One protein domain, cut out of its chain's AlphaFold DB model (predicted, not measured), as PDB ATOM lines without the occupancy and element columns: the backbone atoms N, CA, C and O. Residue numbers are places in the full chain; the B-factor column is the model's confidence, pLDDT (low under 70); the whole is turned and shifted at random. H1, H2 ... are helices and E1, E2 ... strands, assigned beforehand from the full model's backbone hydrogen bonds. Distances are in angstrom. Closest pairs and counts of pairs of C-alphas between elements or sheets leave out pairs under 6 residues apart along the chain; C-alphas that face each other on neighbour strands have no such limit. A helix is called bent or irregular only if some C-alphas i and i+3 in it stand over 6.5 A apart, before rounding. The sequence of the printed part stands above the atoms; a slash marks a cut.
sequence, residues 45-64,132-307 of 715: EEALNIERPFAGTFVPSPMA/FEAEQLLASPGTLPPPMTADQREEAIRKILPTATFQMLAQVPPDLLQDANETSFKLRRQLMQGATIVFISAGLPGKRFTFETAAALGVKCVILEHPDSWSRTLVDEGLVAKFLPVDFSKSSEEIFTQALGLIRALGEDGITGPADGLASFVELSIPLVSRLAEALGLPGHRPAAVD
ATOM      1  N   GLU A  45     -17.341 -60.175  19.333       85.94
ATOM      2  CA  GLU A  45     -15.992 -60.513  18.876       85.94
ATOM      3  C   GLU A  45     -15.271 -59.298  18.283       85.94
ATOM      4  O   GLU A  45     -14.111 -59.050  18.604       85.94
ATOM      5  N   GLU A  46     -15.958 -58.502  17.464       88.38
ATOM      6  CA  GLU A  46     -15.426 -57.234  16.963       88.38
ATOM      7  C   GLU A  46     -15.203 -56.228  18.103       88.38
ATOM      8  O   GLU A  46     -14.150 -55.596  18.164       88.38
ATOM      9  N   ALA A  47     -16.142 -56.127  19.053       86.62
ATOM     10  CA  ALA A  47     -16.025 -55.235  20.209       86.62
ATOM     11  C   ALA A  47     -14.831 -55.578  21.119       86.62
ATOM     12  O   ALA A  47     -14.181 -54.683  21.659       86.62
ATOM     13  N   LEU A  48     -14.506 -56.867  21.264       83.62
ATOM     14  CA  LEU A  48     -13.350 -57.355  22.024       83.62
ATOM     15  C   LEU A  48     -12.012 -57.076  21.314       83.62
ATOM     16  O   LEU A  48     -10.964 -57.245  21.928       83.62
ATOM     17  N   ASN A  49     -12.012 -56.645  20.052       86.00
ATOM     18  CA  ASN A  49     -10.793 -56.280  19.325       86.00
ATOM     19  C   ASN A  49     -10.556 -54.761  19.268       86.00
ATOM     20  O   ASN A  49      -9.591 -54.317  18.649       86.00
ATOM     21  N   ILE A  50     -11.410 -53.954  19.907       85.50
ATOM     22  CA  ILE A  50     -11.239 -52.499  19.957       85.50
ATOM     23  C   ILE A  50     -10.015 -52.155  20.815       85.50
ATOM     24  O   ILE A  50      -9.965 -52.453  22.011       85.50
ATOM     25  N   GLU A  51      -9.044 -51.472  20.212       82.75
ATOM     26  CA  GLU A  51      -7.868 -50.964  20.916       82.75
ATOM     27  C   GLU A  51      -8.178 -49.667  21.677       82.75
ATOM     28  O   GLU A  51      -8.915 -48.799  21.202       82.75
ATOM     29  N   ARG A  52      -7.582 -49.515  22.869       86.25
ATOM     30  CA  ARG A  52      -7.704 -48.307  23.695       86.25
ATOM     31  C   ARG A  52      -6.656 -47.265  23.279       86.25
ATOM     32  O   ARG A  52      -5.470 -47.475  23.545       86.25
ATOM     33  N   PRO A  53      -7.051 -46.111  22.720       79.12
ATOM     34  CA  PRO A  53      -6.109 -45.034  22.434       79.12
ATOM     35  C   PRO A  53      -5.730 -44.287  23.728       79.12
ATOM     36  O   PRO A  53      -6.398 -44.428  24.744       79.12
ATOM     37  N   PHE A  54      -4.658 -43.488  23.725       70.06
ATOM     38  CA  PHE A  54      -4.302 -42.579  24.838       70.06
ATOM     39  C   PHE A  54      -4.214 -43.224  26.238       70.06
ATOM     40  O   PHE A  54      -4.483 -42.569  27.242       70.06
ATOM     41  N   ALA A  55      -3.852 -44.507  26.328       71.38
ATOM     42  CA  ALA A  55      -3.887 -45.229  27.597       71.38
ATOM     43  C   ALA A  55      -2.831 -44.731  28.606       71.38
ATOM     44  O   ALA A  55      -3.038 -44.854  29.810       71.38
ATOM     45  N   GLY A  56      -1.700 -44.192  28.145       85.12
ATOM     46  CA  GLY A  56      -0.512 -43.957  28.976       85.12
ATOM     47  C   GLY A  56       0.254 -45.241  29.297       85.12
ATOM     48  O   GLY A  56      -0.224 -46.347  29.035       85.12
ATOM     49  N   THR A  57       1.440 -45.105  29.883       90.62
ATOM     50  CA  THR A  57       2.390 -46.211  30.100       90.62
ATOM     51  C   THR A  57       2.138 -47.024  31.368       90.62
ATOM     52  O   THR A  57       2.575 -48.170  31.442       90.62
ATOM     53  N   PHE A  58       1.424 -46.480  32.359       92.88
ATOM     54  CA  PHE A  58       1.212 -47.163  33.633       92.88
ATOM     55  C   PHE A  58       0.362 -48.422  33.465       92.88
ATOM     56  O   PHE A  58      -0.725 -48.375  32.883       92.88
ATOM     57  N   VAL A  59       0.824 -49.528  34.037       89.88
ATOM     58  CA  VAL A  59       0.073 -50.777  34.155       89.88
ATOM     59  C   VAL A  59      -0.011 -51.104  35.644       89.88
ATOM     60  O   VAL A  59       1.041 -51.193  36.279       89.88
ATOM     61  N   PRO A  60      -1.216 -51.269  36.219       86.62
ATOM     62  CA  PRO A  60      -1.355 -51.600  37.634       86.62
ATOM     63  C   PRO A  60      -0.603 -52.892  37.985       86.62
ATOM     64  O   PRO A  60      -0.678 -53.876  37.242       86.62
ATOM     65  N   SER A  61       0.124 -52.899  39.107       75.69
ATOM     66  CA  SER A  61       0.958 -54.036  39.512       75.69
ATOM     67  C   SER A  61       0.137 -55.325  39.706       75.69
ATOM     68  O   SER A  61      -0.820 -55.345  40.488       75.69
ATOM     69  N   PRO A  62       0.520 -56.446  39.059       50.56
ATOM     70  CA  PRO A  62      -0.170 -57.725  39.188       50.56
ATOM     71  C   PRO A  62       0.103 -58.464  40.507       50.56
ATOM     72  O   PRO A  62      -0.479 -59.530  40.686       50.56
ATOM     73  N   MET A  63       0.896 -57.939  41.459       46.28
ATOM     74  CA  MET A  63       1.035 -58.561  42.799       46.28
ATOM     75  C   MET A  63      -0.308 -58.685  43.549       46.28
ATOM     76  O   MET A  63      -0.427 -59.476  44.483       46.28
ATOM     77  N   ALA A  64      -1.351 -57.980  43.101       44.56
ATOM     78  CA  ALA A  64      -2.724 -58.178  43.558       44.56
ATOM     79  C   ALA A  64      -3.359 -59.513  43.092       44.56
ATOM     80  O   ALA A  64      -4.325 -59.962  43.704       44.56
ATOM     81  N   PHE A 132      -6.231 -39.126  62.221       34.94
ATOM     82  CA  PHE A 132      -7.669 -39.195  61.935       34.94
ATOM     83  C   PHE A 132      -8.264 -37.810  61.618       34.94
ATOM     84  O   PHE A 132      -9.101 -37.664  60.731       34.94
ATOM     85  N   GLU A 133      -7.759 -36.766  62.280       35.97
ATOM     86  CA  GLU A 133      -8.116 -35.362  62.059       35.97
ATOM     87  C   GLU A 133      -7.411 -34.732  60.850       35.97
ATOM     88  O   GLU A 133      -7.592 -33.534  60.626       35.97
ATOM     89  N   ALA A 134      -6.646 -35.496  60.056       34.00
ATOM     90  CA  ALA A 134      -6.009 -35.069  58.798       34.00
ATOM     91  C   ALA A 134      -6.632 -35.709  57.522       34.00
ATOM     92  O   ALA A 134      -6.379 -35.240  56.414       34.00
ATOM     93  N   GLU A 135      -7.465 -36.755  57.651       41.94
ATOM     94  CA  GLU A 135      -7.764 -37.698  56.554       41.94
ATOM     95  C   GLU A 135      -9.087 -37.512  55.765       41.94
ATOM     96  O   GLU A 135      -9.319 -38.273  54.831       41.94
ATOM     97  N   GLN A 136      -9.978 -36.556  56.061       40.91
ATOM     98  CA  GLN A 136     -11.346 -36.571  55.488       40.91
ATOM     99  C   GLN A 136     -11.960 -35.197  55.114       40.91
ATOM    100  O   GLN A 136     -13.176 -35.073  55.050       40.91
ATOM    101  N   LEU A 137     -11.189 -34.129  54.865       41.84
ATOM    102  CA  LEU A 137     -11.748 -32.768  54.683       41.84
ATOM    103  C   LEU A 137     -12.446 -32.550  53.339       41.84
ATOM    104  O   LEU A 137     -11.797 -32.197  52.371       41.84
ATOM    105  N   LEU A 138     -13.774 -32.692  53.263       49.81
ATOM    106  CA  LEU A 138     -14.521 -32.300  52.064       49.81
ATOM    107  C   LEU A 138     -15.784 -31.481  52.353       49.81
ATOM    108  O   LEU A 138     -16.431 -31.591  53.395       49.81
ATOM    109  N   ALA A 139     -16.038 -30.565  51.417       44.97
ATOM    110  CA  ALA A 139     -16.865 -29.377  51.556       44.97
ATOM    111  C   ALA A 139     -18.359 -29.657  51.763       44.97
ATOM    112  O   ALA A 139     -18.942 -30.575  51.184       44.97
ATOM    113  N   SER A 140     -19.007 -28.780  52.529       47.50
ATOM    114  CA  SER A 140     -20.464 -28.713  52.572       47.50
ATOM    115  C   SER A 140     -21.011 -28.172  51.237       47.50
ATOM    116  O   SER A 140     -20.396 -27.280  50.650       47.50
ATOM    117  N   PRO A 141     -22.168 -28.654  50.740       45.28
ATOM    118  CA  PRO A 141     -22.746 -28.248  49.453       45.28
ATOM    119  C   PRO A 141     -22.824 -26.735  49.182       45.28
ATOM    120  O   PRO A 141     -22.737 -26.320  48.030       45.28
ATOM    121  N   GLY A 142     -22.982 -25.912  50.227       49.06
ATOM    122  CA  GLY A 142     -23.183 -24.462  50.106       49.06
ATOM    123  C   GLY A 142     -21.933 -23.636  49.787       49.06
ATOM    124  O   GLY A 142     -22.072 -22.474  49.418       49.06
ATOM    125  N   THR A 143     -20.730 -24.200  49.919       64.44
ATOM    126  CA  THR A 143     -19.464 -23.471  49.703       64.44
ATOM    127  C   THR A 143     -18.749 -23.847  48.410       64.44
ATOM    128  O   THR A 143     -17.779 -23.199  48.023       64.44
ATOM    129  N   LEU A 144     -19.216 -24.890  47.726       79.19
ATOM    130  CA  LEU A 144     -18.731 -25.268  46.404       79.19
ATOM    131  C   LEU A 144     -19.433 -24.444  45.308       79.19
ATOM    132  O   LEU A 144     -20.531 -23.935  45.544       79.19
ATOM    133  N   PRO A 145     -18.861 -24.356  44.087       84.81
ATOM    134  CA  PRO A 145     -19.507 -23.666  42.973       84.81
ATOM    135  C   PRO A 145     -20.953 -24.141  42.765       84.81
ATOM    136  O   PRO A 145     -21.224 -25.338  42.912       84.81
ATOM    137  N   PRO A 146     -21.897 -23.244  42.435       86.81
ATOM    138  CA  PRO A 146     -23.274 -23.647  42.188       86.81
ATOM    139  C   PRO A 146     -23.357 -24.597  40.978       86.81
ATOM    140  O   PRO A 146     -22.478 -24.553  40.112       86.81
ATOM    141  N   PRO A 147     -24.413 -25.431  40.887       88.81
ATOM    142  CA  PRO A 147     -24.643 -26.269  39.713       88.81
ATOM    143  C   PRO A 147     -24.633 -25.438  38.425       88.81
ATOM    144  O   PRO A 147     -25.238 -24.362  38.371       88.81
ATOM    145  N   MET A 148     -23.981 -25.943  37.379       89.88
ATOM    146  CA  MET A 148     -23.944 -25.271  36.083       89.88
ATOM    147  C   MET A 148     -25.338 -25.205  35.442       89.88
ATOM    148  O   MET A 148     -26.198 -26.076  35.619       89.88
ATOM    149  N   THR A 149     -25.567 -24.172  34.635       90.19
ATOM    150  CA  THR A 149     -26.724 -24.112  33.728       90.19
ATOM    151  C   THR A 149     -26.625 -25.196  32.646       90.19
ATOM    152  O   THR A 149     -25.562 -25.780  32.430       90.19
ATOM    153  N   ALA A 150     -27.734 -25.486  31.958       85.94
ATOM    154  CA  ALA A 150     -27.738 -26.467  30.869       85.94
ATOM    155  C   ALA A 150     -26.720 -26.119  29.771       85.94
ATOM    156  O   ALA A 150     -25.906 -26.970  29.424       85.94
ATOM    157  N   ASP A 151     -26.689 -24.859  29.336       87.12
ATOM    158  CA  ASP A 151     -25.772 -24.378  28.298       87.12
ATOM    159  C   ASP A 151     -24.303 -24.479  28.735       87.12
ATOM    160  O   ASP A 151     -23.446 -24.919  27.973       87.12
ATOM    161  N   GLN A 152     -23.997 -24.123  29.990       89.56
ATOM    162  CA  GLN A 152     -22.642 -24.256  30.541       89.56
ATOM    163  C   GLN A 152     -22.179 -25.714  30.583       89.56
ATOM    164  O   GLN A 152     -21.023 -25.993  30.268       89.56
ATOM    165  N   ARG A 153     -23.071 -26.642  30.953       87.69
ATOM    166  CA  ARG A 153     -22.766 -28.077  30.928       87.69
ATOM    167  C   ARG A 153     -22.523 -28.573  29.516       87.69
ATOM    168  O   ARG A 153     -21.562 -29.296  29.288       87.69
ATOM    169  N   GLU A 154     -23.396 -28.212  28.583       85.31
ATOM    170  CA  GLU A 154     -23.255 -28.628  27.194       85.31
ATOM    171  C   GLU A 154     -21.933 -28.122  26.611       85.31
ATOM    172  O   GLU A 154     -21.197 -28.877  25.980       85.31
ATOM    173  N   GLU A 155     -21.573 -26.879  26.913       86.88
ATOM    174  CA  GLU A 155     -20.287 -26.305  26.542       86.88
ATOM    175  C   GLU A 155     -19.101 -27.034  27.201       86.88
ATOM    176  O   GLU A 155     -18.086 -27.271  26.545       86.88
ATOM    177  N   ALA A 156     -19.208 -27.424  28.477       86.88
ATOM    178  CA  ALA A 156     -18.178 -28.213  29.157       86.88
ATOM    179  C   ALA A 156     -17.989 -29.592  28.500       86.88
ATOM    180  O   ALA A 156     -16.857 -30.007  28.257       86.88
ATOM    181  N   ILE A 157     -19.089 -30.259  28.138       83.69
ATOM    182  CA  ILE A 157     -19.077 -31.534  27.412       83.69
ATOM    183  C   ILE A 157     -18.474 -31.351  26.015       83.69
ATOM    184  O   ILE A 157     -17.646 -32.149  25.601       83.69
ATOM    185  N   ARG A 158     -18.812 -30.284  25.285       82.75
ATOM    186  CA  ARG A 158     -18.251 -30.013  23.944       82.75
ATOM    187  C   ARG A 158     -16.750 -29.721  23.970       82.75
ATOM    188  O   ARG A 158     -16.053 -30.019  23.000       82.75
ATOM    189  N   LYS A 159     -16.260 -29.139  25.067       81.50
ATOM    190  CA  LYS A 159     -14.835 -28.873  25.308       81.50
ATOM    191  C   LYS A 159     -14.048 -30.111  25.717       81.50
ATOM    192  O   LYS A 159     -12.818 -30.066  25.653       81.50
ATOM    193  N   ILE A 160     -14.711 -31.189  26.139       72.94
ATOM    194  CA  ILE A 160     -14.009 -32.417  26.490       72.94
ATOM    195  C   ILE A 160     -13.426 -33.038  25.216       72.94
ATOM    196  O   ILE A 160     -14.127 -33.285  24.233       72.94
ATOM    197  N   LEU A 161     -12.118 -33.302  25.219       67.44
ATOM    198  CA  LEU A 161     -11.564 -34.254  24.263       67.44
ATOM    199  C   LEU A 161     -12.197 -35.615  24.579       67.44
ATOM    200  O   LEU A 161     -12.224 -35.991  25.755       67.44
ATOM    201  N   PRO A 162     -12.717 -36.359  23.586       69.81
ATOM    202  CA  PRO A 162     -13.305 -37.657  23.860       69.81
ATOM    203  C   PRO A 162     -12.218 -38.539  24.461       69.81
ATOM    204  O   PRO A 162     -11.198 -38.805  23.821       69.81
ATOM    205  N   THR A 163     -12.419 -38.940  25.715       81.62
ATOM    206  CA  THR A 163     -11.476 -39.810  26.412       81.62
ATOM    207  C   THR A 163     -11.395 -41.145  25.684       81.62
ATOM    208  O   THR A 163     -12.279 -41.505  24.900       81.62
ATOM    209  N   ALA A 164     -10.346 -41.910  25.960       82.88
ATOM    210  CA  ALA A 164     -10.173 -43.228  25.374       82.88
ATOM    211  C   ALA A 164     -11.413 -44.117  25.571       82.88
ATOM    212  O   ALA A 164     -11.878 -44.756  24.629       82.88
ATOM    213  N   THR A 165     -12.015 -44.075  26.763       85.81
ATOM    214  CA  THR A 165     -13.243 -44.824  27.054       85.81
ATOM    215  C   THR A 165     -14.418 -44.337  26.213       85.81
ATOM    216  O   THR A 165     -15.131 -45.160  25.648       85.81
ATOM    217  N   PHE A 166     -14.618 -43.024  26.067       82.00
ATOM    218  CA  PHE A 166     -15.702 -42.500  25.231       82.00
ATOM    219  C   PHE A 166     -15.538 -42.865  23.753       82.00
ATOM    220  O   PHE A 166     -16.521 -43.220  23.107       82.00
ATOM    221  N   GLN A 167     -14.310 -42.834  23.229       83.19
ATOM    222  CA  GLN A 167     -14.026 -43.242  21.850       83.19
ATOM    223  C   GLN A 167     -14.313 -44.729  21.620       83.19
ATOM    224  O   GLN A 167     -14.853 -45.100  20.578       83.19
ATOM    225  N   MET A 168     -13.985 -45.582  22.592       86.12
ATOM    226  CA  MET A 168     -14.296 -47.013  22.532       86.12
ATOM    227  C   MET A 168     -15.806 -47.254  22.631       86.12
ATOM    228  O   MET A 168     -16.373 -47.956  21.801       86.12
ATOM    229  N   LEU A 169     -16.486 -46.631  23.600       85.06
ATOM    230  CA  LEU A 169     -17.930 -46.790  23.796       85.06
ATOM    231  C   LEU A 169     -18.761 -46.262  22.619       85.06
ATOM    232  O   LEU A 169     -19.844 -46.780  22.374       85.06
ATOM    233  N   ALA A 170     -18.268 -45.270  21.872       84.06
ATOM    234  CA  ALA A 170     -18.928 -44.782  20.658       84.06
ATOM    235  C   ALA A 170     -18.972 -45.830  19.530       84.06
ATOM    236  O   ALA A 170     -19.844 -45.757  18.669       84.06
ATOM    237  N   GLN A 171     -18.056 -46.805  19.544       86.88
ATOM    238  CA  GLN A 171     -18.000 -47.891  18.564       86.88
ATOM    239  C   GLN A 171     -18.873 -49.082  18.959       86.88
ATOM    240  O   GLN A 171     -19.185 -49.898  18.099       86.88
ATOM    241  N   VAL A 172     -19.261 -49.208  20.232       87.75
ATOM    242  CA  VAL A 172     -19.957 -50.392  20.750       87.75
ATOM    243  C   VAL A 172     -21.457 -50.113  20.905       87.75
ATOM    244  O   VAL A 172     -21.839 -49.224  21.673       87.75
ATOM    245  N   PRO A 173     -22.330 -50.884  20.231       85.94
ATOM    246  CA  PRO A 173     -23.771 -50.789  20.414       85.94
ATOM    247  C   PRO A 173     -24.197 -50.990  21.886       85.94
ATOM    248  O   PRO A 173     -23.647 -51.858  22.574       85.94
ATOM    249  N   PRO A 174     -25.163 -50.207  22.411       82.31
ATOM    250  CA  PRO A 174     -25.579 -50.297  23.813       82.31
ATOM    251  C   PRO A 174     -26.117 -51.672  24.222       82.31
ATOM    252  O   PRO A 174     -25.889 -52.103  25.347       82.31
ATOM    253  N   ASP A 175     -26.796 -52.373  23.320       83.06
ATOM    254  CA  ASP A 175     -27.337 -53.720  23.513       83.06
ATOM    255  C   ASP A 175     -26.242 -54.737  23.865       83.06
ATOM    256  O   ASP A 175     -26.399 -55.494  24.824       83.06
ATOM    257  N   LEU A 176     -25.067 -54.659  23.226       84.50
ATOM    258  CA  LEU A 176     -23.921 -55.511  23.578       84.50
ATOM    259  C   LEU A 176     -23.415 -55.257  25.010       84.50
ATOM    260  O   LEU A 176     -22.842 -56.149  25.647       84.50
ATOM    261  N   LEU A 177     -23.632 -54.045  25.530       82.75
ATOM    262  CA  LEU A 177     -23.185 -53.595  26.848       82.75
ATOM    263  C   LEU A 177     -24.253 -53.654  27.932       82.75
ATOM    264  O   LEU A 177     -23.897 -53.450  29.090       82.75
ATOM    265  N   GLN A 178     -25.528 -53.877  27.623       77.81
ATOM    266  CA  GLN A 178     -26.614 -53.764  28.606       77.81
ATOM    267  C   GLN A 178     -27.105 -55.111  29.124       77.81
ATOM    268  O   GLN A 178     -27.615 -55.170  30.253       77.81
ATOM    269  N   ASP A 179     -26.890 -56.185  28.367       78.94
ATOM    270  CA  ASP A 179     -27.355 -57.508  28.753       78.94
ATOM    271  C   ASP A 179     -26.685 -58.010  30.040       78.94
ATOM    272  O   ASP A 179     -25.488 -57.812  30.306       78.94
ATOM    273  N   ALA A 180     -27.481 -58.689  30.865       79.31
ATOM    274  CA  ALA A 180     -27.057 -59.308  32.117       79.31
ATOM    275  C   ALA A 180     -26.540 -60.742  31.887       79.31
ATOM    276  O   ALA A 180     -26.964 -61.680  32.560       79.31
ATOM    277  N   ASN A 181     -25.640 -60.915  30.917       82.69
ATOM    278  CA  ASN A 181     -25.009 -62.194  30.592       82.69
ATOM    279  C   ASN A 181     -23.476 -62.130  30.760       82.69
ATOM    280  O   ASN A 181     -22.880 -61.050  30.828       82.69
ATOM    281  N   GLU A 182     -22.835 -63.299  30.855       83.94
ATOM    282  CA  GLU A 182     -21.388 -63.421  31.085       83.94
ATOM    283  C   GLU A 182     -20.556 -62.719  30.005       83.94
ATOM    284  O   GLU A 182     -19.554 -62.071  30.313       83.94
ATOM    285  N   THR A 183     -20.990 -62.797  28.750       85.12
ATOM    286  CA  THR A 183     -20.281 -62.223  27.609       85.12
ATOM    287  C   THR A 183     -20.266 -60.695  27.669       85.12
ATOM    288  O   THR A 183     -19.197 -60.090  27.606       85.12
ATOM    289  N   SER A 184     -21.412 -60.060  27.915       84.06
ATOM    290  CA  SER A 184     -21.504 -58.614  28.130       84.06
ATOM    291  C   SER A 184     -20.751 -58.173  29.390       84.06
ATOM    292  O   SER A 184     -20.166 -57.091  29.409       84.06
ATOM    293  N   PHE A 185     -20.691 -58.997  30.451       83.62
ATOM    294  CA  PHE A 185     -19.840 -58.702  31.617       83.62
ATOM    295  C   PHE A 185     -18.352 -58.706  31.255       83.62
ATOM    296  O   PHE A 185     -17.632 -57.798  31.675       83.62
ATOM    297  N   LYS A 186     -17.891 -59.691  30.474       85.31
ATOM    298  CA  LYS A 186     -16.508 -59.757  29.978       85.31
ATOM    299  C   LYS A 186     -16.177 -58.551  29.104       85.31
ATOM    300  O   LYS A 186     -15.159 -57.911  29.350       85.31
ATOM    301  N   LEU A 187     -17.070 -58.189  28.181       87.50
ATOM    302  CA  LEU A 187     -16.900 -57.022  27.318       87.50
ATOM    303  C   LEU A 187     -16.773 -55.727  28.135       87.50
ATOM    304  O   LEU A 187     -15.790 -55.008  27.984       87.50
ATOM    305  N   ARG A 188     -17.692 -55.466  29.078       86.81
ATOM    306  CA  ARG A 188     -17.609 -54.301  29.985       86.81
ATOM    307  C   ARG A 188     -16.277 -54.257  30.739       86.81
ATOM    308  O   ARG A 188     -15.647 -53.207  30.802       86.81
ATOM    309  N   ARG A 189     -15.831 -55.389  31.298       86.69
ATOM    310  CA  ARG A 189     -14.548 -55.475  32.018       86.69
ATOM    311  C   ARG A 189     -13.360 -55.190  31.109       86.69
ATOM    312  O   ARG A 189     -12.456 -54.484  31.534       86.69
ATOM    313  N   GLN A 190     -13.362 -55.705  29.882       85.38
ATOM    314  CA  GLN A 190     -12.283 -55.460  28.934       85.38
ATOM    315  C   GLN A 190     -12.223 -53.991  28.506       85.38
ATOM    316  O   GLN A 190     -11.151 -53.396  28.550       85.38
ATOM    317  N   LEU A 191     -13.358 -53.377  28.162       86.50
ATOM    318  CA  LEU A 191     -13.396 -51.965  27.763       86.50
ATOM    319  C   LEU A 191     -12.955 -51.024  28.902       86.50
ATOM    320  O   LEU A 191     -12.418 -49.945  28.648       86.50
ATOM    321  N   MET A 192     -13.138 -51.443  30.160       87.38
ATOM    322  CA  MET A 192     -12.660 -50.724  31.347       87.38
ATOM    323  C   MET A 192     -11.147 -50.837  31.581       87.38
ATOM    324  O   MET A 192     -10.586 -49.982  32.268       87.38
ATOM    325  N   GLN A 193     -10.467 -51.848  31.031       88.94
ATOM    326  CA  GLN A 193      -9.021 -51.991  31.209       88.94
ATOM    327  C   GLN A 193      -8.294 -50.789  30.607       88.94
ATOM    328  O   GLN A 193      -8.559 -50.375  29.480       88.94
ATOM    329  N   GLY A 194      -7.377 -50.213  31.378       90.44
ATOM    330  CA  GLY A 194      -6.635 -49.010  31.026       90.44
ATOM    331  C   GLY A 194      -7.391 -47.698  31.253       90.44
ATOM    332  O   GLY A 194      -6.806 -46.648  30.989       90.44
ATOM    333  N   ALA A 195      -8.639 -47.726  31.742       92.94
ATOM    334  CA  ALA A 195      -9.369 -46.512  32.104       92.94
ATOM    335  C   ALA A 195      -8.674 -45.770  33.248       92.94
ATOM    336  O   ALA A 195      -8.251 -46.392  34.221       92.94
ATOM    337  N   THR A 196      -8.583 -44.444  33.152       95.38
ATOM    338  CA  THR A 196      -8.056 -43.598  34.230       95.38
ATOM    339  C   THR A 196      -9.211 -43.099  35.089       95.38
ATOM    340  O   THR A 196      -9.984 -42.249  34.652       95.38
ATOM    341  N   ILE A 197      -9.337 -43.620  36.312       96.19
ATOM    342  CA  ILE A 197     -10.393 -43.221  37.253       96.19
ATOM    343  C   ILE A 197      -9.768 -42.462  38.416       96.19
ATOM    344  O   ILE A 197      -8.874 -42.977  39.094       96.19
ATOM    345  N   VAL A 198     -10.257 -41.245  38.651       97.69
ATOM    346  CA  VAL A 198      -9.823 -40.423  39.781       97.69
ATOM    347  C   VAL A 198     -10.734 -40.690  40.975       97.69
ATOM    348  O   VAL A 198     -11.933 -40.409  40.936       97.69
ATOM    349  N   PHE A 199     -10.158 -41.221  42.044       96.19
ATOM    350  CA  PHE A 199     -10.804 -41.399  43.332       96.19
ATOM    351  C   PHE A 199     -10.571 -40.162  44.194       96.19
ATOM    352  O   PHE A 199      -9.428 -39.823  44.503       96.19
ATOM    353  N   ILE A 200     -11.654 -39.485  44.569       92.44
ATOM    354  CA  ILE A 200     -11.606 -38.337  45.479       92.44
ATOM    355  C   ILE A 200     -11.776 -38.856  46.897       92.44
ATOM    356  O   ILE A 200     -12.845 -39.353  47.253       92.44
ATOM    357  N   SER A 201     -10.717 -38.717  47.680       86.88
ATOM    358  CA  SER A 201     -10.512 -39.357  48.970       86.88
ATOM    359  C   SER A 201     -10.445 -40.885  48.944       86.88
ATOM    360  O   SER A 201     -11.297 -41.587  48.399       86.88
ATOM    361  N   ALA A 202      -9.412 -41.402  49.594       86.06
ATOM    362  CA  ALA A 202      -9.131 -42.807  49.810       86.06
ATOM    363  C   ALA A 202      -9.749 -43.364  51.095       86.06
ATOM    364  O   ALA A 202      -9.796 -44.584  51.267       86.06
ATOM    365  N   GLY A 203     -10.249 -42.498  51.980       80.69
ATOM    366  CA  GLY A 203     -10.809 -42.909  53.265       80.69
ATOM    367  C   GLY A 203      -9.766 -43.604  54.144       80.69
ATOM    368  O   GLY A 203      -8.572 -43.351  54.026       80.69
ATOM    369  N   LEU A 204     -10.212 -44.487  55.039       78.06
ATOM    370  CA  LEU A 204      -9.327 -45.180  55.984       78.06
ATOM    371  C   LEU A 204      -8.478 -46.272  55.300       78.06
ATOM    372  O   LEU A 204      -8.938 -46.855  54.318       78.06
ATOM    373  N   PRO A 205      -7.309 -46.657  55.859       81.75
ATOM    374  CA  PRO A 205      -6.462 -47.735  55.325       81.75
ATOM    375  C   PRO A 205      -7.196 -49.049  55.021       81.75
ATOM    376  O   PRO A 205      -6.883 -49.729  54.046       81.75
ATOM    377  N   GLY A 206      -8.238 -49.379  55.794       79.88
ATOM    378  CA  GLY A 206      -9.095 -50.544  55.546       79.88
ATOM    379  C   GLY A 206      -9.848 -50.516  54.207       79.88
ATOM    380  O   GLY A 206     -10.394 -51.533  53.797       79.88
ATOM    381  N   LYS A 207      -9.874 -49.384  53.494       84.12
ATOM    382  CA  LYS A 207     -10.487 -49.227  52.165       84.12
ATOM    383  C   LYS A 207      -9.552 -49.550  51.007       84.12
ATOM    384  O   LYS A 207      -9.997 -49.536  49.858       84.12
ATOM    385  N   ARG A 208      -8.300 -49.913  51.300       89.94
ATOM    386  CA  ARG A 208      -7.288 -50.328  50.322       89.94
ATOM    387  C   ARG A 208      -7.809 -51.326  49.281       89.94
ATOM    388  O   ARG A 208      -7.508 -51.161  48.100       89.94
ATOM    389  N   PHE A 209      -8.643 -52.285  49.690       88.81
ATOM    390  CA  PHE A 209      -9.224 -53.298  48.799       88.81
ATOM    391  C   PHE A 209      -9.958 -52.701  47.585       88.81
ATOM    392  O   PHE A 209     -10.053 -53.343  46.540       88.81
ATOM    393  N   THR A 210     -10.470 -51.470  47.690       90.69
ATOM    394  CA  THR A 210     -11.142 -50.775  46.582       90.69
ATOM    395  C   THR A 210     -10.169 -50.521  45.434       90.69
ATOM    396  O   THR A 210     -10.486 -50.784  44.274       90.69
ATOM    397  N   PHE A 211      -8.959 -50.063  45.759       93.25
ATOM    398  CA  PHE A 211      -7.904 -49.805  44.782       93.25
ATOM    399  C   PHE A 211      -7.315 -51.099  44.235       93.25
ATOM    400  O   PHE A 211      -7.034 -51.175  43.045       93.25
ATOM    401  N   GLU A 212      -7.207 -52.136  45.067       92.50
ATOM    402  CA  GLU A 212      -6.808 -53.482  44.636       92.50
ATOM    403  C   GLU A 212      -7.813 -54.079  43.653       92.50
ATOM    404  O   GLU A 212      -7.426 -54.607  42.612       92.50
ATOM    405  N   THR A 213      -9.106 -53.919  43.926       91.44
ATOM    406  CA  THR A 213     -10.178 -54.376  43.035       91.44
ATOM    407  C   THR A 213     -10.154 -53.611  41.713       91.44
ATOM    408  O   THR A 213     -10.245 -54.217  40.646       91.44
ATOM    409  N   ALA A 214      -9.990 -52.287  41.752       91.88
ATOM    410  CA  ALA A 214      -9.880 -51.470  40.548       91.88
ATOM    411  C   ALA A 214      -8.626 -51.826  39.722       91.88
ATOM    412  O   ALA A 214      -8.728 -52.047  38.514       91.88
ATOM    413  N   ALA A 215      -7.469 -51.988  40.368       91.00
ATOM    414  CA  ALA A 215      -6.235 -52.433  39.726       91.00
ATOM    415  C   ALA A 215      -6.384 -53.829  39.093       91.00
ATOM    416  O   ALA A 215      -5.946 -54.041  37.964       91.00
ATOM    417  N   ALA A 216      -7.073 -54.763  39.761       89.00
ATOM    418  CA  ALA A 216      -7.369 -56.093  39.225       89.00
ATOM    419  C   ALA A 216      -8.290 -56.057  37.991       89.00
ATOM    420  O   ALA A 216      -8.208 -56.935  37.129       89.00
ATOM    421  N   LEU A 217      -9.135 -55.027  37.873       89.81
ATOM    422  CA  LEU A 217      -9.921 -54.731  36.671       89.81
ATOM    423  C   LEU A 217      -9.106 -54.010  35.581       89.81
ATOM    424  O   LEU A 217      -9.649 -53.692  34.527       89.81
ATOM    425  N   GLY A 218      -7.814 -53.758  35.812       90.88
ATOM    426  CA  GLY A 218      -6.928 -53.035  34.902       90.88
ATOM    427  C   GLY A 218      -7.144 -51.521  34.899       90.88
ATOM    428  O   GLY A 218      -6.656 -50.848  33.995       90.88
ATOM    429  N   VAL A 219      -7.876 -50.975  35.873       93.56
ATOM    430  CA  VAL A 219      -8.118 -49.533  35.998       93.56
ATOM    431  C   VAL A 219      -6.865 -48.845  36.534       93.56
ATOM    432  O   VAL A 219      -6.256 -49.287  37.509       93.56
ATOM    433  N   LYS A 220      -6.493 -47.724  35.917       95.19
ATOM    434  CA  LYS A 220      -5.426 -46.837  36.381       95.19
ATOM    435  C   LYS A 220      -6.011 -45.897  37.426       95.19
ATOM    436  O   LYS A 220      -6.609 -44.871  37.100       95.19
ATOM    437  N   CYS A 221      -5.876 -46.279  38.688       96.62
ATOM    438  CA  CYS A 221      -6.334 -45.459  39.802       96.62
ATOM    439  C   CYS A 221      -5.476 -44.198  39.917       96.62
ATOM    440  O   CYS A 221      -4.251 -44.279  39.942       96.62
ATOM    441  N   VAL A 222      -6.115 -43.042  40.040       98.25
ATOM    442  CA  VAL A 222      -5.493 -41.796  40.492       98.25
ATOM    443  C   VAL A 222      -6.189 -41.399  41.783       98.25
ATOM    444  O   VAL A 222      -7.414 -41.412  41.827       98.25
ATOM    445  N   ILE A 223      -5.450 -41.069  42.836       97.25
ATOM    446  CA  ILE A 223      -6.042 -40.668  44.120       97.25
ATOM    447  C   ILE A 223      -5.823 -39.176  44.318       97.25
ATOM    448  O   ILE A 223      -4.688 -38.717  44.254       97.25
ATOM    449  N   LEU A 224      -6.898 -38.434  44.571       95.38
ATOM    450  CA  LEU A 224      -6.859 -37.034  44.982       95.38
ATOM    451  C   LEU A 224      -7.201 -36.944  46.466       95.38
ATOM    452  O   LEU A 224      -8.302 -37.322  46.866       95.38
ATOM    453  N   GLU A 225      -6.258 -36.462  47.273       88.81
ATOM    454  CA  GLU A 225      -6.362 -36.487  48.735       88.81
ATOM    455  C   GLU A 225      -5.415 -35.464  49.391       88.81
ATOM    456  O   GLU A 225      -4.498 -34.937  48.750       88.81
ATOM    457  N   HIS A 226      -5.613 -35.217  50.689       84.19
ATOM    458  CA  HIS A 226      -4.697 -34.446  51.529       84.19
ATOM    459  C   HIS A 226      -3.248 -34.982  51.475       84.19
ATOM    460  O   HIS A 226      -3.060 -36.201  51.551       84.19
ATOM    461  N   PRO A 227      -2.211 -34.114  51.406       84.50
ATOM    462  CA  PRO A 227      -0.802 -34.514  51.277       84.50
ATOM    463  C   PRO A 227      -0.284 -35.549  52.290       84.50
ATOM    464  O   PRO A 227       0.622 -36.316  51.955       84.50
ATOM    465  N   ASP A 228      -0.867 -35.575  53.490       82.44
ATOM    466  CA  ASP A 228      -0.467 -36.450  54.603       82.44
ATOM    467  C   ASP A 228      -1.157 -37.827  54.595       82.44
ATOM    468  O   ASP A 228      -0.996 -38.622  55.522       82.44
ATOM    469  N   SER A 229      -1.945 -38.130  53.561       83.19
ATOM    470  CA  SER A 229      -2.681 -39.390  53.482       83.19
ATOM    471  C   SER A 229      -1.773 -40.611  53.366       83.19
ATOM    472  O   SER A 229      -0.821 -40.648  52.580       83.19
ATOM    473  N   TRP A 230      -2.166 -41.683  54.059       88.06
ATOM    474  CA  TRP A 230      -1.566 -43.014  53.928       88.06
ATOM    475  C   TRP A 230      -1.554 -43.518  52.477       88.06
ATOM    476  O   TRP A 230      -0.634 -44.230  52.076       88.06
ATOM    477  N   SER A 231      -2.557 -43.127  51.685       90.38
ATOM    478  CA  SER A 231      -2.764 -43.608  50.317       90.38
ATOM    479  C   SER A 231      -1.681 -43.154  49.335       90.38
ATOM    480  O   SER A 231      -1.539 -43.747  48.268       90.38
ATOM    481  N   ARG A 232      -0.856 -42.164  49.708       92.50
ATOM    482  CA  ARG A 232       0.308 -41.734  48.921       92.50
ATOM    483  C   ARG A 232       1.287 -42.878  48.655       92.50
ATOM    484  O   ARG A 232       1.822 -42.977  47.556       92.50
ATOM    485  N   THR A 233       1.461 -43.765  49.635       91.88
ATOM    486  CA  THR A 233       2.348 -44.939  49.539       91.88
ATOM    487  C   THR A 233       1.925 -45.923  48.443       91.88
ATOM    488  O   THR A 233       2.762 -46.633  47.894       91.88
ATOM    489  N   LEU A 234       0.649 -45.912  48.035       93.62
ATOM    490  CA  LEU A 234       0.123 -46.810  47.001       93.62
ATOM    491  C   LEU A 234       0.701 -46.544  45.605       93.62
ATOM    492  O   LEU A 234       0.610 -47.414  44.735       93.62
ATOM    493  N   VAL A 235       1.269 -45.354  45.380       94.06
ATOM    494  CA  VAL A 235       1.979 -45.028  44.135       94.06
ATOM    495  C   VAL A 235       3.312 -45.763  44.075       94.06
ATOM    496  O   VAL A 235       3.605 -46.408  43.071       94.06
ATOM    497  N   ASP A 236       4.079 -45.733  45.166       91.19
ATOM    498  CA  ASP A 236       5.382 -46.403  45.257       91.19
ATOM    499  C   ASP A 236       5.237 -47.930  45.154       91.19
ATOM    500  O   ASP A 236       6.093 -48.617  44.602       91.19
ATOM    501  N   GLU A 237       4.109 -48.465  45.625       91.69
ATOM    502  CA  GLU A 237       3.747 -49.878  45.486       91.69
ATOM    503  C   GLU A 237       3.286 -50.271  44.067       91.69
ATOM    504  O   GLU A 237       3.057 -51.451  43.786       91.69
ATOM    505  N   GLY A 238       3.100 -49.302  43.165       90.69
ATOM    506  CA  GLY A 238       2.591 -49.533  41.810       90.69
ATOM    507  C   GLY A 238       1.123 -49.972  41.760       90.69
ATOM    508  O   GLY A 238       0.673 -50.501  40.740       90.69
ATOM    509  N   LEU A 239       0.367 -49.783  42.846       92.88
ATOM    510  CA  LEU A 239      -1.070 -50.064  42.891       92.88
ATOM    511  C   LEU A 239      -1.881 -48.921  42.265       92.88
ATOM    512  O   LEU A 239      -2.888 -49.147  41.595       92.88
ATOM    513  N   VAL A 240      -1.430 -47.689  42.492       95.56
ATOM    514  CA  VAL A 240      -2.066 -46.447  42.049       95.56
ATOM    515  C   VAL A 240      -1.125 -45.740  41.081       95.56
ATOM    516  O   VAL A 240       0.072 -45.653  41.322       95.56
ATOM    517  N   ALA A 241      -1.661 -45.221  39.980       96.50
ATOM    518  CA  ALA A 241      -0.871 -44.566  38.944       96.50
ATOM    519  C   ALA A 241      -0.300 -43.226  39.415       96.50
ATOM    520  O   ALA A 241       0.845 -42.899  39.112       96.50
ATOM    521  N   LYS A 242      -1.114 -42.431  40.125       97.50
ATOM    522  CA  LYS A 242      -0.728 -41.107  40.626       97.50
ATOM    523  C   LYS A 242      -1.452 -40.722  41.906       97.50
ATOM    524  O   LYS A 242      -2.618 -41.063  42.104       97.50
ATOM    525  N   PHE A 243      -0.771 -39.908  42.702       97.31
ATOM    526  CA  PHE A 243      -1.322 -39.202  43.849       97.31
ATOM    527  C   PHE A 243      -1.372 -37.699  43.544       97.31
ATOM    528  O   PHE A 243      -0.358 -37.108  43.171       97.31
ATOM    529  N   LEU A 244      -2.548 -37.092  43.678       97.12
ATOM    530  CA  LEU A 244      -2.808 -35.674  43.456       97.12
ATOM    531  C   LEU A 244      -3.006 -34.987  44.818       97.12
ATOM    532  O   LEU A 244      -4.099 -35.071  45.383       97.12
ATOM    533  N   PRO A 245      -1.973 -34.319  45.362       93.56
ATOM    534  CA  PRO A 245      -2.069 -33.666  46.659       93.56
ATOM    535  C   PRO A 245      -2.948 -32.413  46.569       93.56
ATOM    536  O   PRO A 245      -2.624 -31.467  45.844       93.56
ATOM    537  N   VAL A 246      -4.026 -32.376  47.348       86.75
ATOM    538  CA  VAL A 246      -4.860 -31.181  47.529       86.75
ATOM    539  C   VAL A 246      -4.996 -30.910  49.015       86.75
ATOM    540  O   VAL A 246      -5.481 -31.745  49.769       86.75
ATOM    541  N   ASP A 247      -4.548 -29.732  49.442       78.56
ATOM    542  CA  ASP A 247      -4.693 -29.304  50.828       78.56
ATOM    543  C   ASP A 247      -6.152 -28.943  51.083       78.56
ATOM    544  O   ASP A 247      -6.641 -27.872  50.712       78.56
ATOM    545  N   PHE A 248      -6.850 -29.877  51.704       73.50
ATOM    546  CA  PHE A 248      -8.247 -29.704  52.006       73.50
ATOM    547  C   PHE A 248      -8.525 -28.782  53.204       73.50
ATOM    548  O   PHE A 248      -9.685 -28.539  53.503       73.50
ATOM    549  N   SER A 249      -7.520 -28.217  53.881       67.88
ATOM    550  CA  SER A 249      -7.748 -27.188  54.914       67.88
ATOM    551  C   SER A 249      -8.179 -25.826  54.347       67.88
ATOM    552  O   SER A 249      -8.592 -24.940  55.099       67.88
ATOM    553  N   LYS A 250      -8.104 -25.661  53.021       71.06
ATOM    554  CA  LYS A 250      -8.443 -24.433  52.292       71.06
ATOM    555  C   LYS A 250      -9.948 -24.237  52.103       71.06
ATOM    556  O   LYS A 250     -10.765 -25.094  52.441       71.06
ATOM    557  N   SER A 251     -10.330 -23.092  51.534       73.38
ATOM    558  CA  SER A 251     -11.725 -22.857  51.160       73.38
ATOM    559  C   SER A 251     -12.190 -23.847  50.084       73.38
ATOM    560  O   SER A 251     -11.410 -24.350  49.275       73.38
ATOM    561  N   SER A 252     -13.492 -24.124  50.042       76.50
ATOM    562  CA  SER A 252     -14.065 -25.074  49.082       76.50
ATOM    563  C   SER A 252     -13.879 -24.648  47.619       76.50
ATOM    564  O   SER A 252     -13.730 -25.508  46.752       76.50
ATOM    565  N   GLU A 253     -13.833 -23.342  47.343       80.81
ATOM    566  CA  GLU A 253     -13.534 -22.792  46.015       80.81
ATOM    567  C   GLU A 253     -12.074 -23.042  45.606       80.81
ATOM    568  O   GLU A 253     -11.806 -23.458  44.475       80.81
ATOM    569  N   GLU A 254     -11.127 -22.859  46.531       83.31
ATOM    570  CA  GLU A 254      -9.713 -23.165  46.294       83.31
ATOM    571  C   GLU A 254      -9.492 -24.664  46.087       83.31
ATOM    572  O   GLU A 254      -8.811 -25.048  45.134       83.31
ATOM    573  N   ILE A 255     -10.106 -25.511  46.924       85.25
ATOM    574  CA  ILE A 255     -10.062 -26.975  46.784       85.25
ATOM    575  C   ILE A 255     -10.583 -27.380  45.406       85.25
ATOM    576  O   ILE A 255      -9.923 -28.137  44.695       85.25
ATOM    577  N   PHE A 256     -11.746 -26.856  45.007       90.56
ATOM    578  CA  PHE A 256     -12.336 -27.135  43.701       90.56
ATOM    579  C   PHE A 256     -11.411 -26.708  42.557       90.56
ATOM    580  O   PHE A 256     -11.151 -27.497  41.650       90.56
ATOM    581  N   THR A 257     -10.883 -25.484  42.609       93.06
ATOM    582  CA  THR A 257     -10.026 -24.925  41.555       93.06
ATOM    583  C   THR A 257      -8.721 -25.707  41.420       93.06
ATOM    584  O   THR A 257      -8.323 -26.061  40.308       93.06
ATOM    585  N   GLN A 258      -8.081 -26.031  42.547       94.25
ATOM    586  CA  GLN A 258      -6.860 -26.833  42.575       94.25
ATOM    587  C   GLN A 258      -7.116 -28.250  42.045       94.25
ATOM    588  O   GLN A 258      -6.387 -28.714  41.168       94.25
ATOM    589  N   ALA A 259      -8.166 -28.919  42.532       95.50
ATOM    590  CA  ALA A 259      -8.541 -30.258  42.092       95.50
ATOM    591  C   ALA A 259      -8.831 -30.302  40.585       95.50
ATOM    592  O   ALA A 259      -8.308 -31.161  39.877       95.50
ATOM    593  N   LEU A 260      -9.610 -29.343  40.078       96.00
ATOM    594  CA  LEU A 260      -9.946 -29.242  38.660       96.00
ATOM    595  C   LEU A 260      -8.698 -29.059  37.788       96.00
ATOM    596  O   LEU A 260      -8.578 -29.710  36.750       96.00
ATOM    597  N   GLY A 261      -7.763 -28.199  38.208       96.25
ATOM    598  CA  GLY A 261      -6.499 -27.980  37.501       96.25
ATOM    599  C   GLY A 261      -5.636 -29.241  37.433       96.25
ATOM    600  O   GLY A 261      -5.185 -29.617  36.354       96.25
ATOM    601  N   LEU A 262      -5.470 -29.938  38.562       97.44
ATOM    602  CA  LEU A 262      -4.686 -31.177  38.633       97.44
ATOM    603  C   LEU A 262      -5.290 -32.300  37.782       97.44
ATOM    604  O   LEU A 262      -4.555 -33.017  37.109       97.44
ATOM    605  N   ILE A 263      -6.619 -32.445  37.783       96.62
ATOM    606  CA  ILE A 263      -7.298 -33.469  36.980       96.62
ATOM    607  C   ILE A 263      -7.178 -33.162  35.480       96.62
ATOM    608  O   ILE A 263      -6.977 -34.081  34.689       96.62
ATOM    609  N   ARG A 264      -7.252 -31.886  35.074       94.12
ATOM    610  CA  ARG A 264      -7.083 -31.481  33.666       94.12
ATOM    611  C   ARG A 264      -5.682 -31.756  33.120       94.12
ATOM    612  O   ARG A 264      -5.570 -32.060  31.941       94.12
ATOM    613  N   ALA A 265      -4.657 -31.690  33.967       94.62
ATOM    614  CA  ALA A 265      -3.275 -31.990  33.591       94.62
ATOM    615  C   ALA A 265      -2.974 -33.504  33.489       94.62
ATOM    616  O   ALA A 265      -1.859 -33.905  33.148       94.62
ATOM    617  N   LEU A 266      -3.937 -34.385  33.805       94.06
ATOM    618  CA  LEU A 266      -3.738 -35.829  33.659       94.06
ATOM    619  C   LEU A 266      -3.529 -36.213  32.188       94.06
ATOM    620  O   LEU A 266      -4.274 -35.804  31.303       94.06
ATOM    621  N   GLY A 267      -2.518 -37.050  31.950       90.56
ATOM    622  CA  GLY A 267      -2.116 -37.512  30.621       90.56
ATOM    623  C   GLY A 267      -0.958 -36.727  29.994       90.56
ATOM    624  O   GLY A 267      -0.286 -37.278  29.129       90.56
ATOM    625  N   GLU A 268      -0.655 -35.506  30.454       92.19
ATOM    626  CA  GLU A 268       0.420 -34.670  29.877       92.19
ATOM    627  C   GLU A 268       1.821 -35.292  30.015       92.19
ATOM    628  O   GLU A 268       2.666 -35.127  29.138       92.19
ATOM    629  N   ASP A 269       2.062 -36.055  31.082       92.56
ATOM    630  CA  ASP A 269       3.328 -36.763  31.319       92.56
ATOM    631  C   ASP A 269       3.368 -38.189  30.741       92.56
ATOM    632  O   ASP A 269       4.351 -38.906  30.922       92.56
ATOM    633  N   GLY A 270       2.297 -38.626  30.072       91.50
ATOM    634  CA  GLY A 270       2.199 -39.944  29.443       91.50
ATOM    635  C   GLY A 270       2.097 -41.140  30.398       91.50
ATOM    636  O   GLY A 270       2.061 -42.277  29.925       91.50
ATOM    637  N   ILE A 271       2.027 -40.935  31.721       93.69
ATOM    638  CA  ILE A 271       1.881 -42.030  32.699       93.69
ATOM    639  C   ILE A 271       0.468 -42.625  32.626       93.69
ATOM    640  O   ILE A 271       0.291 -43.843  32.563       93.69
ATOM    641  N   THR A 272      -0.548 -41.766  32.603       93.12
ATOM    642  CA  THR A 272      -1.966 -42.140  32.460       93.12
ATOM    643  C   THR A 272      -2.497 -41.686  31.096       93.12
ATOM    644  O   THR A 272      -1.723 -41.323  30.213       93.12
ATOM    645  N   GLY A 273      -3.815 -41.682  30.913       91.19
ATOM    646  CA  GLY A 273      -4.485 -40.795  29.963       91.19
ATOM    647  C   GLY A 273      -5.165 -39.628  30.694       91.19
ATOM    648  O   GLY A 273      -4.966 -39.468  31.909       91.19
ATOM    649  N   PRO A 274      -6.004 -38.851  29.986       92.12
ATOM    650  CA  PRO A 274      -7.012 -37.997  30.609       92.12
ATOM    651  C   PRO A 274      -7.937 -38.811  31.525       92.12
ATOM    652  O   PRO A 274      -8.110 -40.016  31.330       92.12
ATOM    653  N   ALA A 275      -8.567 -38.160  32.505       93.44
ATOM    654  CA  ALA A 275      -9.552 -38.820  33.359       93.44
ATOM    655  C   ALA A 275     -10.753 -39.316  32.535       93.44
ATOM    656  O   ALA A 275     -11.392 -38.536  31.838       93.44
ATOM    657  N   ASP A 276     -11.076 -40.603  32.654       92.56
ATOM    658  CA  ASP A 276     -12.256 -41.236  32.054       92.56
ATOM    659  C   ASP A 276     -13.487 -41.159  32.972       92.56
ATOM    660  O   ASP A 276     -14.624 -41.274  32.518       92.56
ATOM    661  N   GLY A 277     -13.271 -40.974  34.274       92.94
ATOM    662  CA  GLY A 277     -14.336 -40.882  35.263       92.94
ATOM    663  C   GLY A 277     -13.819 -40.491  36.641       92.94
ATOM    664  O   GLY A 277     -12.629 -40.605  36.940       92.94
ATOM    665  N   LEU A 278     -14.744 -40.033  37.483       95.19
ATOM    666  CA  LEU A 278     -14.494 -39.705  38.882       95.19
ATOM    667  C   LEU A 278     -15.327 -40.622  39.779       95.19
ATOM    668  O   LEU A 278     -16.471 -40.941  39.452       95.19
ATOM    669  N   ALA A 279     -14.778 -41.008  40.925       92.75
ATOM    670  CA  ALA A 279     -15.479 -41.820  41.911       92.75
ATOM    671  C   ALA A 279     -15.110 -41.410  43.341       92.75
ATOM    672  O   ALA A 279     -14.049 -40.848  43.599       92.75
ATOM    673  N   SER A 280     -15.988 -41.721  44.289       90.56
ATOM    674  CA  SER A 280     -15.662 -41.740  45.712       90.56
ATOM    675  C   SER A 280     -16.628 -42.665  46.445       90.56
ATOM    676  O   SER A 280     -17.760 -42.872  46.011       90.56
ATOM    677  N   PHE A 281     -16.169 -43.224  47.558       83.88
ATOM    678  CA  PHE A 281     -16.984 -43.942  48.540       83.88
ATOM    679  C   PHE A 281     -17.100 -43.185  49.865       83.88
ATOM    680  O   PHE A 281     -17.738 -43.672  50.799       83.88
ATOM    681  N   VAL A 282     -16.471 -42.013  49.959       80.12
ATOM    682  CA  VAL A 282     -16.546 -41.130  51.115       80.12
ATOM    683  C   VAL A 282     -17.693 -40.155  50.866       80.12
ATOM    684  O   VAL A 282     -17.669 -39.347  49.941       80.12
ATOM    685  N   GLU A 283     -18.737 -40.256  51.686       78.25
ATOM    686  CA  GLU A 283     -20.007 -39.542  51.492       78.25
ATOM    687  C   GLU A 283     -19.822 -38.016  51.376       78.25
ATOM    688  O   GLU A 283     -20.500 -37.342  50.600       78.25
ATOM    689  N   LEU A 284     -18.863 -37.476  52.129       76.19
ATOM    690  CA  LEU A 284     -18.571 -36.044  52.201       76.19
ATOM    691  C   LEU A 284     -17.823 -35.529  50.966       76.19
ATOM    692  O   LEU A 284     -17.850 -34.333  50.685       76.19
ATOM    693  N   SER A 285     -17.257 -36.429  50.162       81.81
ATOM    694  CA  SER A 285     -16.611 -36.112  48.889       81.81
ATOM    695  C   SER A 285     -17.581 -35.962  47.729       81.81
ATOM    696  O   SER A 285     -17.255 -35.315  46.733       81.81
ATOM    697  N   ILE A 286     -18.767 -36.567  47.820       87.25
ATOM    698  CA  ILE A 286     -19.705 -36.674  46.696       87.25
ATOM    699  C   ILE A 286     -20.129 -35.301  46.134       87.25
ATOM    700  O   ILE A 286     -20.168 -35.167  44.904       87.25
ATOM    701  N   PRO A 287     -20.367 -34.247  46.949       87.38
ATOM    702  CA  PRO A 287     -20.615 -32.901  46.427       87.38
ATOM    703  C   PRO A 287     -19.482 -32.375  45.536       87.38
ATOM    704  O   PRO A 287     -19.762 -31.850  44.456       87.38
ATOM    705  N   LEU A 288     -18.218 -32.572  45.933       88.81
ATOM    706  CA  LEU A 288     -17.055 -32.172  45.135       88.81
ATOM    707  C   LEU A 288     -16.940 -33.012  43.854       88.81
ATOM    708  O   LEU A 288     -16.772 -32.445  42.776       88.81
ATOM    709  N   VAL A 289     -17.099 -34.339  43.952       92.94
ATOM    710  CA  VAL A 289     -17.083 -35.261  42.798       92.94
ATOM    711  C   VAL A 289     -18.096 -34.826  41.741       92.94
ATOM    712  O   VAL A 289     -17.747 -34.725  40.568       92.94
ATOM    713  N   SER A 290     -19.336 -34.532  42.145       92.94
ATOM    714  CA  SER A 290     -20.408 -34.161  41.211       92.94
ATOM    715  C   SER A 290     -20.102 -32.882  40.429       92.94
ATOM    716  O   SER A 290     -20.313 -32.830  39.219       92.94
ATOM    717  N   ARG A 291     -19.541 -31.868  41.096       93.31
ATOM    718  CA  ARG A 291     -19.198 -30.581  40.478       93.31
ATOM    719  C   ARG A 291     -17.947 -30.669  39.618       93.31
ATOM    720  O   ARG A 291     -17.894 -30.040  38.568       93.31
ATOM    721  N   LEU A 292     -16.950 -31.457  40.027       94.94
ATOM    722  CA  LEU A 292     -15.778 -31.721  39.191       94.94
ATOM    723  C   LEU A 292     -16.170 -32.503  37.939       94.94
ATOM    724  O   LEU A 292     -15.732 -32.139  36.853       94.94
ATOM    725  N   ALA A 293     -17.029 -33.521  38.063       93.94
ATOM    726  CA  ALA A 293     -17.539 -34.264  36.913       93.94
ATOM    727  C   ALA A 293     -18.291 -33.331  35.950       93.94
ATOM    728  O   ALA A 293     -17.998 -33.331  34.757       93.94
ATOM    729  N   GLU A 294     -19.173 -32.473  36.478       93.25
ATOM    730  CA  GLU A 294     -19.900 -31.465  35.694       93.25
ATOM    731  C   GLU A 294     -18.941 -30.495  34.976       93.25
ATOM    732  O   GLU A 294     -19.055 -30.292  33.769       93.25
ATOM    733  N   ALA A 295     -17.936 -29.962  35.679       93.44
ATOM    734  CA  ALA A 295     -16.964 -29.012  35.130       93.44
ATOM    735  C   ALA A 295     -15.942 -29.622  34.154       93.44
ATOM    736  O   ALA A 295     -15.285 -28.891  33.400       93.44
ATOM    737  N   LEU A 296     -15.776 -30.943  34.192       92.25
ATOM    738  CA  LEU A 296     -14.946 -31.708  33.266       92.25
ATOM    739  C   LEU A 296     -15.749 -32.264  32.085       92.25
ATOM    740  O   LEU A 296     -15.135 -32.784  31.165       92.25
ATOM    741  N   GLY A 297     -17.085 -32.171  32.097       90.50
ATOM    742  CA  GLY A 297     -17.939 -32.814  31.094       90.50
ATOM    743  C   GLY A 297     -17.951 -34.348  31.190       90.50
ATOM    744  O   GLY A 297     -18.283 -35.021  30.215       90.50
ATOM    745  N   LEU A 298     -17.564 -34.909  32.341       90.44
ATOM    746  CA  LEU A 298     -17.510 -36.351  32.589       90.44
ATOM    747  C   LEU A 298     -18.856 -36.888  33.104       90.44
ATOM    748  O   LEU A 298     -19.655 -36.132  33.666       90.44
ATOM    749  N   PRO A 299     -19.117 -38.206  32.983       85.88
ATOM    750  CA  PRO A 299     -20.303 -38.813  33.568       85.88
ATOM    751  C   PRO A 299     -20.273 -38.651  35.089       85.88
ATOM    752  O   PRO A 299     -19.259 -38.912  35.736       85.88
ATOM    753  N   GLY A 300     -21.398 -38.251  35.673       88.31
ATOM    754  CA  GLY A 300     -21.503 -38.040  37.111       88.31
ATOM    755  C   GLY A 300     -22.930 -37.740  37.547       88.31
ATOM    756  O   GLY A 300     -23.831 -37.538  36.729       88.31
ATOM    757  N   HIS A 301     -23.149 -37.729  38.859       89.75
ATOM    758  CA  HIS A 301     -24.426 -37.304  39.420       89.75
ATOM    759  C   HIS A 301     -24.638 -35.805  39.200       89.75
ATOM    760  O   HIS A 301     -23.695 -35.022  39.294       89.75
ATOM    761  N   ARG A 302     -25.892 -35.391  38.978       89.31
ATOM    762  CA  ARG A 302     -26.232 -33.962  38.924       89.31
ATOM    763  C   ARG A 302     -25.964 -33.330  40.300       89.31
ATOM    764  O   ARG A 302     -26.510 -33.848  41.278       89.31
ATOM    765  N   PRO A 303     -25.221 -32.210  40.397       90.94
ATOM    766  CA  PRO A 303     -24.938 -31.576  41.687       90.94
ATOM    767  C   PRO A 303     -26.199 -31.260  42.499       90.94
ATOM    768  O   PRO A 303     -26.256 -31.565  43.682       90.94
ATOM    769  N   ALA A 304     -27.268 -30.791  41.847       88.00
ATOM    770  CA  ALA A 304     -28.548 -30.537  42.515       88.00
ATOM    771  C   ALA A 304     -29.179 -31.798  43.146       88.00
ATOM    772  O   ALA A 304     -29.768 -31.717  44.221       88.00
ATOM    773  N   ALA A 305     -29.043 -32.969  42.510       90.12
ATOM    774  CA  ALA A 305     -29.535 -34.234  43.064       90.12
ATOM    775  C   ALA A 305     -28.690 -34.679  44.269       90.12
ATOM    776  O   ALA A 305     -29.232 -35.121  45.280       90.12
ATOM    777  N   VAL A 306     -27.365 -34.508  44.188       89.75
ATOM    778  CA  VAL A 306     -26.438 -34.780  45.298       89.75
ATOM    779  C   VAL A 306     -26.735 -33.884  46.497       89.75
ATOM    780  O   VAL A 306     -26.877 -34.382  47.612       89.75
ATOM    781  N   ASP A 307     -26.882 -32.581  46.269       85.38
ATOM    782  CA  ASP A 307     -27.181 -31.609  47.319       85.38
ATOM    783  C   ASP A 307     -28.536 -31.919  47.983       85.38
ATOM    784  O   ASP A 307     -28.656 -31.881  49.209       85.38
TER     785      ASP A 307
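Overview. This is residues 45 to 64 and 132 to 307 of the 715 residues of the protein "Hypothetical protein" of Polarella glacialis (UniProt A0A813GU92). A small slab of three layers makes the body: a parallel sheet, in the order E3, E2, E1, E4, lies in the middle, with H7 and H8 over one face and H5 and H6 over the other. H2, H3 and H4 gather beyond the ends where the strands begin, while H1 and H9 pack on H8. The printed part has 196 residues, with nine named helices and four named strands in the order H1 H2 H3 H4 E1 H5 E2 H6 E3 H7 E4 H8 H9, a mixed class. It is compact, with a radius of gyration of the C-alphas of 16.8 A and spans of 50 by 44 by 33 A.

Arrangement. Start at residues 45 to 64, which hold no named element, and go on to H1, residues 150 to 159. It touches residues 294 to 296 alone of H8, residues 283 to 296; the closest C-alphas, of Ala 156 and Ala 295, are 6.1 A apart. H4, residues 182 to 192, touches H2, residues 164 to 169, at C-alphas 191 and 165, 7.2 A apart, and H3, residues 174 to 178, at C-alphas 184 and 177, 5.4 A apart. Next, E1, residues 196 to 200, H5, residues 205 to 216, and E2, residues 220 to 225, form a strand-helix-strand unit, two parallel neighbour strands with a helix between along the chain; N 199 and O 222 are 2.8 A apart, within hydrogen-bond range. E2, H6, residues 230 to 236, and E3, residues 242 to 245, form another, with N 244 and O 223 at 2.7 A. E3, H7, residues 252 to 264, and E4, residues 277 to 279, form a split unit, with E2 and E1 between its strands; beside E1, N 200 and O 279 are 2.9 A apart. The three crossovers are right-handed. H5 and H6 have heights over the sheet of 10.6 A and 8.6 A; on the opposite face H7 and H8 have 9.9 A and 7.2 A. H8 touches H7 at a steep tilt of 55 degrees, the closest C-alphas, of Leu 292 and Leu 260, being 6.4 A apart. H9, residues 303 to 307, touches H8 at C-alphas 303 and 290, 5.2 A apart. Every O i to N i+4 pair is within range in H1, H2, H3, H4, H7 and H9, against 5 of 8 in H5, 8 of 10 in H8 and 0 of 3 in H6, where 4 of 4 O i to N i+3 pairs are.

Along the chain. Find C-alpha 150 at (-27.738, -26.467, 30.869), where H1 begins, and C-alpha 220 at (-5.426, -46.837, 36.381), where E2 begins its 16.1 A. H8 measures 20.5 A, H5 18.2 A and H7 18.1 A. H5 is irregular, with C-alphas 206 and 209 7.3 A apart; H8 is only just irregular, with 284 and 287 6.9 A apart. H9 ends at C-alpha 307, (-27.181, -31.609, 47.319).

Size, cuts and confidence. The C-alphas farthest apart, of Glu 46 and Glu 133, are 50.7 A apart. Residues 65 to 131 are cut out, and C-alphas 64 and 132 are 26.9 A apart across the cut. The link H7 to E4 is long, 12 residues. Mean pLDDT of the printed part is 84.4; residues 62 to 64, 132 to 143, 161 to 162 and 249 are under 70.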